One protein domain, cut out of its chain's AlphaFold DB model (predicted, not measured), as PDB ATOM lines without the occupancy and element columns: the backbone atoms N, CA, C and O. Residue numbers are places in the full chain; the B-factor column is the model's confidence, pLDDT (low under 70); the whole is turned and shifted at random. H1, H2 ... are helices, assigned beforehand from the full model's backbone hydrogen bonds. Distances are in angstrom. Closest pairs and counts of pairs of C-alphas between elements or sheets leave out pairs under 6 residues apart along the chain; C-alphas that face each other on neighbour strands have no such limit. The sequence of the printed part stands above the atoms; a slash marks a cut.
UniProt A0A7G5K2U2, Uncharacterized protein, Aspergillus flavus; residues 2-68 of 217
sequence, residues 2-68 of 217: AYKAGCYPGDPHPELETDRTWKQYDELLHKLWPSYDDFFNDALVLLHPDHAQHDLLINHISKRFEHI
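AT A GLANCE: This is residues 2 to 68 of the 217 residues of an uncharacterized protein of Aspergillus flavus (UniProt A0A7G5K2U2). Look for an elongated chain of three helices set one after another along the longest axis: H1 at one end, H2 making a corner with it, and H3 at the other end, where residues 59 to 68 stick out as a free arm. A long stretch with no named element, residues 2 to 21, first loops toward the H3 end and then folds back along the body to the start of H1. The printed part has 67 residues with three named helices, H1, H2 and H3 in that order, and no named strand; the class is all helix. The whole is loose, with a radius of gyration of the C-alphas of 14.3 A, and spans 47 by 22 by 19 A.

IN THESE COORDINATES: Start at C-alpha 2, at (-34.678, -42.480, -5.033), and read through residues 2 to 21, whose C-alphas lie 4 to 21 A from the mean of the C-alphas. Find C-alpha 22 at (-46.948, -48.230, -7.549); there H1 begins, residues 22 to 32, 15.4 A from first to last C-alpha. Next comes H2, residues 36 to 43, 10.5 A long by the same measure. Then go to C-alpha 52 at (-27.249, -38.138, 14.714), where H3 begins; it is the longest helix, residues 52 to 68, and runs 24.2 A to C-alpha 68 at (-15.819, -19.641, 4.029).

HOW THE PARTS SIT: Compare H1 with H2 and you will find them close but not clearly touching, with 2 pairs of C-alphas within 8 A. Their closest C-alphas are those of Leu 29 and Phe 39, 7.6 A apart. Their lines stand about perpendicular, at 81 degrees, and their centres are 13.6 A apart. H3 is apart from H1 and also apart from H2. In the backbone of H1 and H2, every O i to N i+4 pair is within hydrogen-bond range; in H3, 11 of 13 are.

THE WHOLE: The outline is a rod, and its two farthest C-alphas, those of Thr 21 and His 67, are 47.5 A apart. Residues 59 to 68, which belong to H3, stand free; without them the body spans 35 by 22 by 15 A. The printed part has no cut. The link from H1 to H2, 3 residues, is tight, and the link from H2 to H3, 8 residues, is short but not tight. Look in the B-factor column for the model's confidence: the mean pLDDT of the printed part is 79.2, and residues 48 to 68 are under 70.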
ATOM      1  N   ALA A   2     -35.965 -43.114  -5.359       84.19
ATOM      2  CA  ALA A   2     -34.678 -42.480  -5.033       84.19
ATOM      3  C   ALA A   2     -34.293 -42.602  -3.544       84.19
ATOM      4  O   ALA A   2     -33.154 -42.932  -3.241       84.19
ATOM      5  N   TYR A   3     -35.258 -42.443  -2.627       85.50
ATOM      6  CA  TYR A   3     -35.026 -42.657  -1.194       85.50
ATOM      7  C   TYR A   3     -34.545 -44.083  -0.885       85.50
ATOM      8  O   TYR A   3     -33.446 -44.262  -0.377       85.50
ATOM      9  N   LYS A   4     -35.297 -45.101  -1.327       83.31
ATOM     10  CA  LYS A   4     -34.923 -46.525  -1.210       83.31
ATOM     11  C   LYS A   4     -33.576 -46.856  -1.868       83.31
ATOM     12  O   LYS A   4     -32.867 -47.732  -1.398       83.31
ATOM     13  N   ALA A   5     -33.219 -46.158  -2.944       82.06
ATOM     14  CA  ALA A   5     -31.948 -46.326  -3.644       82.06
ATOM     15  C   ALA A   5     -30.766 -45.620  -2.949       82.06
ATOM     16  O   ALA A   5     -29.693 -45.522  -3.538       82.06
ATOM     17  N   GLY A   6     -30.961 -45.080  -1.741       82.94
ATOM     18  CA  GLY A   6     -29.916 -44.399  -0.978       82.94
ATOM     19  C   GLY A   6     -29.489 -43.065  -1.587       82.94
ATOM     20  O   GLY A   6     -28.361 -42.636  -1.379       82.94
ATOM     21  N   CYS A   7     -30.351 -42.411  -2.375       84.44
ATOM     22  CA  CYS A   7     -30.042 -41.117  -3.002       84.44
ATOM     23  C   CYS A   7     -30.230 -39.914  -2.064       84.44
ATOM     24  O   CYS A   7     -30.007 -38.775  -2.467       84.44
ATOM     25  N   TYR A   8     -30.666 -40.163  -0.833       82.94
ATOM     26  CA  TYR A   8     -30.911 -39.159   0.193       82.94
ATOM     27  C   TYR A   8     -30.031 -39.444   1.415       82.94
ATOM     28  O   TYR A   8     -29.616 -40.588   1.599       82.94
ATOM     29  N   PRO A   9     -29.707 -38.422   2.227       78.62
ATOM     30  CA  PRO A   9     -28.871 -38.601   3.408       78.62
ATOM     31  C   PRO A   9     -29.568 -39.370   4.537       78.62
ATOM     32  O   PRO A   9     -28.860 -39.959   5.347       78.62
ATOM     33  N   GLY A  10     -30.904 -39.347   4.597       80.19
ATOM     34  CA  GLY A  10     -31.677 -40.103   5.576       80.19
ATOM     35  C   GLY A  10     -31.729 -41.597   5.280       80.19
ATOM     36  O   GLY A  10     -31.631 -42.026   4.126       80.19
ATOM     37  N   ASP A  11     -31.939 -42.387   6.329       82.81
ATOM     38  CA  ASP A  11     -32.228 -43.811   6.192       82.81
ATOM     39  C   ASP A  11     -33.693 -44.017   5.772       82.81
ATOM     40  O   ASP A  11     -34.589 -43.450   6.402       82.81
ATOM     41  N   PRO A  12     -33.979 -44.838   4.744       82.50
ATOM     42  CA  PRO A  12     -35.347 -45.092   4.311       82.50
ATOM     43  C   PRO A  12     -36.227 -45.597   5.457       82.50
ATOM     44  O   PRO A  12     -35.837 -46.496   6.200       82.50
ATOM     45  N   HIS A  13     -37.456 -45.082   5.552       85.75
ATOM     46  CA  HIS A  13     -38.426 -45.591   6.520       85.75
ATOM     47  C   HIS A  13     -38.630 -47.113   6.328       85.75
ATOM     48  O   HIS A  13     -38.857 -47.531   5.188       85.75
ATOM     49  N   PRO A  14     -38.640 -47.949   7.389       87.38
ATOM     50  CA  PRO A  14     -38.678 -49.413   7.256       87.38
ATOM     51  C   PRO A  14     -39.842 -49.950   6.404       87.38
ATOM     52  O   PRO A  14     -39.695 -50.915   5.659       87.38
ATOM     53  N   GLU A  15     -41.009 -49.294   6.443       88.06
ATOM     54  CA  GLU A  15     -42.164 -49.680   5.606       88.06
ATOM     55  C   GLU A  15     -41.906 -49.559   4.083       88.06
ATOM     56  O   GLU A  15     -42.622 -50.195   3.298       88.06
ATOM     57  N   LEU A  16     -40.895 -48.782   3.661       86.38
ATOM     58  CA  LEU A  16     -40.469 -48.630   2.263       86.38
ATOM     59  C   LEU A  16     -39.518 -49.739   1.788       86.38
ATOM     60  O   LEU A  16     -39.335 -49.881   0.576       86.38
ATOM     61  N   GLU A  17     -38.921 -50.525   2.689       84.06
ATOM     62  CA  GLU A  17     -37.990 -51.598   2.309       84.06
ATOM     63  C   GLU A  17     -38.698 -52.706   1.526       84.06
ATOM     64  O   GLU A  17     -38.152 -53.243   0.560       84.06
ATOM     65  N   THR A  18     -39.953 -52.991   1.881       86.94
ATOM     66  CA  THR A  18     -40.768 -54.006   1.206       86.94
ATOM     67  C   THR A  18     -41.093 -53.579  -0.227       86.94
ATOM     68  O   THR A  18     -41.487 -52.436  -0.477       86.94
ATOM     69  N   ASP A  19     -40.938 -54.503  -1.175       87.94
ATOM     70  CA  ASP A  19     -41.352 -54.300  -2.563       87.94
ATOM     71  C   ASP A  19     -42.881 -54.243  -2.663       87.94
ATOM     72  O   ASP A  19     -43.597 -55.033  -2.045       87.94
ATOM     73  N   ARG A  20     -43.385 -53.260  -3.412       92.62
ATOM     74  CA  ARG A  20     -44.811 -52.926  -3.515       92.62
ATOM     75  C   ARG A  20     -45.161 -52.509  -4.933       92.62
ATOM     76  O   ARG A  20     -44.271 -52.140  -5.699       92.62
ATOM     77  N   THR A  21     -46.451 -52.529  -5.260       94.56
ATOM     78  CA  THR A  21     -46.957 -51.922  -6.499       94.56
ATOM     79  C   THR A  21     -46.895 -50.399  -6.416       94.56
ATOM     80  O   THR A  21     -46.862 -49.828  -5.320       94.56
ATOM     81  N   TRP A  22     -46.934 -49.703  -7.556       90.94
ATOM     82  CA  TRP A  22     -46.948 -48.230  -7.549       90.94
ATOM     83  C   TRP A  22     -48.100 -47.641  -6.733       90.94
ATOM     84  O   TRP A  22     -47.901 -46.690  -5.981       90.94
ATOM     85  N   LYS A  23     -49.288 -48.245  -6.834       92.19
ATOM     86  CA  LYS A  23     -50.472 -47.826  -6.078       92.19
ATOM     87  C   LYS A  23     -50.264 -47.978  -4.570       92.19
ATOM     88  O   LYS A  23     -50.607 -47.086  -3.807       92.19
ATOM     89  N   GLN A  24     -49.675 -49.092  -4.145       93.75
ATOM     90  CA  GLN A  24     -49.378 -49.328  -2.733       93.75
ATOM     91  C   GLN A  24     -48.318 -48.359  -2.197       93.75
ATOM     92  O   GLN A  24     -48.398 -47.971  -1.035       93.75
ATOM     93  N   TYR A  25     -47.333 -47.963  -3.012       91.12
ATOM     94  CA  TYR A  25     -46.388 -46.914  -2.621       91.12
ATOM     95  C   TYR A  25     -47.090 -45.568  -2.425       91.12
ATOM     96  O   TYR A  25     -46.840 -44.921  -1.417       91.12
ATOM     97  N   ASP A  26     -47.977 -45.171  -3.336       89.75
ATOM     98  CA  ASP A  26     -48.744 -43.922  -3.232       89.75
ATOM     99  C   ASP A  26     -49.602 -43.881  -1.952       89.75
ATOM    100  O   ASP A  26     -49.494 -42.956  -1.146       89.75
ATOM    101  N   GLU A  27     -50.358 -44.951  -1.688       92.94
ATOM    102  CA  GLU A  27     -51.150 -45.107  -0.458       92.94
ATOM    103  C   GLU A  27     -50.275 -45.051   0.806       92.94
ATOM    104  O   GLU A  27     -50.646 -44.430   1.805       92.94
ATOM    105  N   LEU A  28     -49.097 -45.684   0.769       92.00
ATOM    106  CA  LEU A  28     -48.160 -45.699   1.887       92.00
ATOM    107  C   LEU A  28     -47.544 -44.319   2.148       92.00
ATOM    108  O   LEU A  28     -47.444 -43.920   3.307       92.00
ATOM    109  N   LEU A  29     -47.150 -43.588   1.100       91.19
ATOM    110  CA  LEU A  29     -46.590 -42.241   1.238       91.19
ATOM    111  C   LEU A  29     -47.596 -41.312   1.929       91.19
ATOM    112  O   LEU A  29     -47.229 -40.631   2.881       91.19
ATOM    113  N   HIS A  30     -48.868 -41.368   1.530       90.25
ATOM    114  CA  HIS A  30     -49.946 -40.595   2.154       90.25
ATOM    115  C   HIS A  30     -50.293 -41.032   3.584       90.25
ATOM    116  O   HIS A  30     -50.817 -40.238   4.363       90.25
ATOM    117  N   LYS A  31     -50.029 -42.294   3.939       93.38
ATOM    118  CA  LYS A  31     -50.209 -42.807   5.304       93.38
ATOM    119  C   LYS A  31     -49.091 -42.336   6.237       93.38
ATOM    120  O   LYS A  31     -49.364 -42.040   7.397       93.38
ATOM    121  N   LEU A  32     -47.848 -42.347   5.758       91.06
ATOM    122  CA  LEU A  32     -46.661 -42.058   6.565       91.06
ATOM    123  C   LEU A  32     -46.395 -40.557   6.698       91.06
ATOM    124  O   LEU A  32     -46.046 -40.104   7.785       91.06
ATOM    125  N   TRP A  33     -46.591 -39.791   5.624       92.38
ATOM    126  CA  TRP A  33     -46.320 -38.357   5.604       92.38
ATOM    127  C   TRP A  33     -47.594 -37.559   5.282       92.38
ATOM    128  O   TRP A  33     -48.285 -37.877   4.309       92.38
ATOM    129  N   PRO A  34     -47.911 -36.499   6.055       90.69
ATOM    130  CA  PRO A  34     -49.073 -35.645   5.789       90.69
ATOM    131  C   PRO A  34     -49.023 -34.949   4.422       90.69
ATOM    132  O   PRO A  34     -50.065 -34.662   3.830       90.69
ATOM    133  N   SER A  35     -47.818 -34.670   3.922       89.44
ATOM    134  CA  SER A  35     -47.573 -34.062   2.617       89.44
ATOM    135  C   SER A  35     -46.293 -34.599   1.967       89.44
ATOM    136  O   SER A  35     -45.437 -35.199   2.621       89.44
ATOM    137  N   TYR A  36     -46.132 -34.345   0.666       85.81
ATOM    138  CA  TYR A  36     -44.878 -34.644  -0.030       85.81
ATOM    139  C   TYR A  36     -43.705 -33.799   0.482       85.81
ATOM    140  O   TYR A  36     -42.575 -34.281   0.481       85.81
ATOM    141  N   ASP A  37     -43.959 -32.577   0.954       86.25
ATOM    142  CA  ASP A  37     -42.919 -31.729   1.542       86.25
ATOM    143  C   ASP A  37     -42.382 -32.350   2.837       86.25
ATOM    144  O   ASP A  37     -41.171 -32.384   3.044       86.25
ATOM    145  N   ASP A  38     -43.259 -32.922   3.668       87.19
ATOM    146  CA  ASP A  38     -42.851 -33.656   4.870       87.19
ATOM    147  C   ASP A  38     -42.012 -34.885   4.511       87.19
ATOM    148  O   ASP A  38     -40.969 -35.117   5.114       87.19
ATOM    149  N   PHE A  39     -42.413 -35.631   3.481       88.19
ATOM    150  CA  PHE A  39     -41.621 -36.747   2.964       88.19
ATOM    151  C   PHE A  39     -40.216 -36.309   2.519       88.19
ATOM    152  O   PHE A  39     -39.227 -36.963   2.853       88.19
ATOM    153  N   PHE A  40     -40.099 -35.202   1.778       84.19
ATOM    154  CA  PHE A  40     -38.795 -34.702   1.339       84.19
ATOM    155  C   PHE A  40     -37.948 -34.195   2.504       84.19
ATOM    156  O   PHE A  40     -36.750 -34.473   2.545       84.19
ATOM    157  N   ASN A  41     -38.554 -33.482   3.451       84.00
ATOM    158  CA  ASN A  41     -37.860 -33.009   4.640       84.00
ATOM    159  C   ASN A  41     -37.380 -34.178   5.506       84.00
ATOM    160  O   ASN A  41     -36.260 -34.124   6.006       84.00
ATOM    161  N   ASP A  42     -38.167 -35.247   5.640       85.38
ATOM    162  CA  ASP A  42     -37.753 -36.470   6.330       85.38
ATOM    163  C   ASP A  42     -36.568 -37.145   5.627       85.38
ATOM    164  O   ASP A  42     -35.531 -37.389   6.238       85.38
ATOM    165  N   ALA A  43     -36.658 -37.339   4.307       85.00
ATOM    166  CA  ALA A  43     -35.568 -37.919   3.521       85.00
ATOM    167  C   ALA A  43     -34.270 -37.087   3.594       85.00
ATOM    168  O   ALA A  43     -33.164 -37.626   3.519       85.00
ATOM    169  N   LEU A  44     -34.384 -35.767   3.765       80.00
ATOM    170  CA  LEU A  44     -33.258 -34.851   3.970       80.00
ATOM    171  C   LEU A  44     -32.802 -34.745   5.438       80.00
ATOM    172  O   LEU A  44     -31.863 -34.001   5.722       80.00
ATOM    173  N   VAL A  45     -33.423 -35.495   6.353       80.31
ATOM    174  CA  VAL A  45     -33.175 -35.483   7.804       80.31
ATOM    175  C   VAL A  45     -33.461 -34.120   8.451       80.31
ATOM    176  O   VAL A  45     -32.866 -33.760   9.459       80.31
ATOM    177  N   LEU A  46     -34.375 -33.330   7.886       77.19
ATOM    178  CA  LEU A  46     -34.739 -31.995   8.380       77.19
ATOM    179  C   LEU A  46     -35.878 -32.013   9.409       77.19
ATOM    180  O   LEU A  46     -36.020 -31.060  10.171       77.19
ATOM    181  N   LEU A  47     -36.693 -33.075   9.450       71.88
ATOM    182  CA  LEU A  47     -37.818 -33.183  10.395       71.88
ATOM    183  C   LEU A  47     -37.428 -33.706  11.782       71.88
ATOM    184  O   LEU A  47     -38.207 -33.562  12.725       71.88
ATOM    185  N   HIS A  48     -36.242 -34.296  11.924       69.31
ATOM    186  CA  HIS A  48     -35.809 -34.952  13.157       69.31
ATOM    187  C   HIS A  48     -34.477 -34.366  13.644       69.31
ATOM    188  O   HIS A  48     -33.425 -34.957  13.408       69.31
ATOM    189  N   PRO A  49     -34.498 -33.210  14.339       60.88
ATOM    190  CA  PRO A  49     -33.282 -32.503  14.739       60.88
ATOM    191  C   PRO A  49     -32.358 -33.319  15.649       60.88
ATOM    192  O   PRO A  49     -31.147 -33.135  15.601       60.88
ATOM    193  N   ASP A  50     -32.935 -34.236  16.431       60.25
ATOM    194  CA  ASP A  50     -32.229 -35.102  17.383       60.25
ATOM    195  C   ASP A  50     -31.584 -36.338  16.721       60.25
ATOM    196  O   ASP A  50     -30.972 -37.169  17.397       60.25
ATOM    197  N   HIS A  51     -31.724 -36.511  15.399       63.78
ATOM    198  CA  HIS A  51     -31.046 -37.589  14.685       63.78
ATOM    199  C   HIS A  51     -29.552 -37.282  14.552       63.78
ATOM    200  O   HIS A  51     -29.157 -36.226  14.062       63.78
ATOM    201  N   ALA A  52     -28.702 -38.265  14.861       64.31
ATOM    202  CA  ALA A  52     -27.249 -38.138  14.714       64.31
ATOM    203  C   ALA A  52     -26.821 -37.698  13.296       64.31
ATOM    204  O   ALA A  52     -25.818 -37.007  13.137       64.31
ATOM    205  N   GLN A  53     -27.589 -38.062  12.264       64.25
ATOM    206  CA  GLN A  53     -27.361 -37.627  10.882       64.25
ATOM    207  C   GLN A  53     -27.661 -36.135  10.663       64.25
ATOM    208  O   GLN A  53     -26.916 -35.484   9.932       64.25
ATOM    209  N   HIS A  54     -28.684 -35.580  11.321       65.12
ATOM    210  CA  HIS A  54     -28.981 -34.146  11.291       65.12
ATOM    211  C   HIS A  54     -27.874 -33.354  11.993       65.12
ATOM    212  O   HIS A  54     -27.331 -32.412  11.420       65.12
ATOM    213  N   ASP A  55     -27.447 -33.797  13.178       64.19
ATOM    214  CA  ASP A  55     -26.323 -33.180  13.885       64.19
ATOM    215  C   ASP A  55     -25.029 -33.251  13.077       64.19
ATOM    216  O   ASP A  55     -24.276 -32.280  13.030       64.19
ATOM    217  N   LEU A  56     -24.749 -34.376  12.416       65.25
ATOM    218  CA  LEU A  56     -23.598 -34.492  11.523       65.25
ATOM    219  C   LEU A  56     -23.709 -33.509  10.356       65.25
ATOM    220  O   LEU A  56     -22.744 -32.799  10.091       65.25
ATOM    221  N   LEU A  57     -24.869 -33.423   9.702       67.62
ATOM    222  CA  LEU A  57     -25.117 -32.514   8.586       67.62
ATOM    223  C   LEU A  57     -24.931 -31.048   9.005       67.62
ATOM    224  O   LEU A  57     -24.127 -30.330   8.408       67.62
ATOM    225  N   ILE A  58     -25.617 -30.616  10.065       67.44
ATOM    226  CA  ILE A  58     -25.585 -29.238  10.561       67.44
ATOM    227  C   ILE A  58     -24.207 -28.886  11.117       67.44
ATOM    228  O   ILE A  58     -23.669 -27.842  10.765       67.44
ATOM    229  N   ASN A  59     -23.569 -29.750  11.914       65.94
ATOM    230  CA  ASN A  59     -22.217 -29.475  12.409       65.94
ATOM    231  C   ASN A  59     -21.195 -29.414  11.272       65.94
ATOM    232  O   ASN A  59     -20.246 -28.629  11.336       65.94
ATOM    233  N   HIS A  60     -21.368 -30.234  10.236       65.56
ATOM    234  CA  HIS A  60     -20.497 -30.221   9.073       65.56
ATOM    235  C   HIS A  60     -20.668 -28.936   8.248       65.56
ATOM    236  O   HIS A  60     -19.665 -28.349   7.837       65.56
ATOM    237  N   ILE A  61     -21.907 -28.463   8.071       65.75
ATOM    238  CA  ILE A  61     -22.218 -27.185   7.415       65.75
ATOM    239  C   ILE A  61     -21.675 -26.014   8.248       65.75
ATOM    240  O   ILE A  61     -20.878 -25.229   7.737       65.75
ATOM    241  N   SER A  62     -22.028 -25.925   9.534       63.00
ATOM    242  CA  SER A  62     -21.685 -24.805  10.421       63.00
ATOM    243  C   SER A  62     -20.174 -24.621  10.599       63.00
ATOM    244  O   SER A  62     -19.666 -23.523  10.380       63.00
ATOM    245  N   LYS A  63     -19.418 -25.693  10.898       61.78
ATOM    246  CA  LYS A  63     -17.953 -25.604  11.092       61.78
ATOM    247  C   LYS A  63     -17.220 -25.104   9.848       61.78
ATOM    248  O   LYS A  63     -16.206 -24.414   9.958       61.78
ATOM    249  N   ARG A  64     -17.698 -25.471   8.655       61.28
ATOM    250  CA  ARG A  64     -17.080 -25.033   7.399       61.28
ATOM    251  C   ARG A  64     -17.548 -23.638   6.992       61.28
ATOM    252  O   ARG A  64     -16.721 -22.865   6.516       61.28
ATOM    253  N   PHE A  65     -18.805 -23.271   7.243       59.84
ATOM    254  CA  PHE A  65     -19.321 -21.935   6.928       59.84
ATOM    255  C   PHE A  65     -18.573 -20.812   7.658       59.84
ATOM    256  O   PHE A  65     -18.282 -19.787   7.041       59.84
ATOM    257  N   GLU A  66     -18.177 -21.026   8.919       59.56
ATOM    258  CA  GLU A  66     -17.371 -20.062   9.691       59.56
ATOM    259  C   GLU A  66     -16.046 -19.691   8.999       59.56
ATOM    260  O   GLU A  66     -15.552 -18.578   9.157       59.56
ATOM    261  N   HIS A  67     -15.498 -20.588   8.172       55.22
ATOM    262  CA  HIS A  67     -14.224 -20.391   7.477       55.22
ATOM    263  C   HIS A  67     -14.376 -19.828   6.050       55.22
ATOM    264  O   HIS A  67     -13.385 -19.403   5.455       55.22
ATOM    265  N   ILE A  68     -15.590 -19.833   5.478       58.75
ATOM    266  CA  ILE A  68     -15.819 -19.641   4.029       58.75
ATOM    267  C   ILE A  68     -16.717 -18.430   3.720       58.75
ATOM    268  O   ILE A  68     -16.900 -18.115   2.551       58.75
TER     269      ILE A  68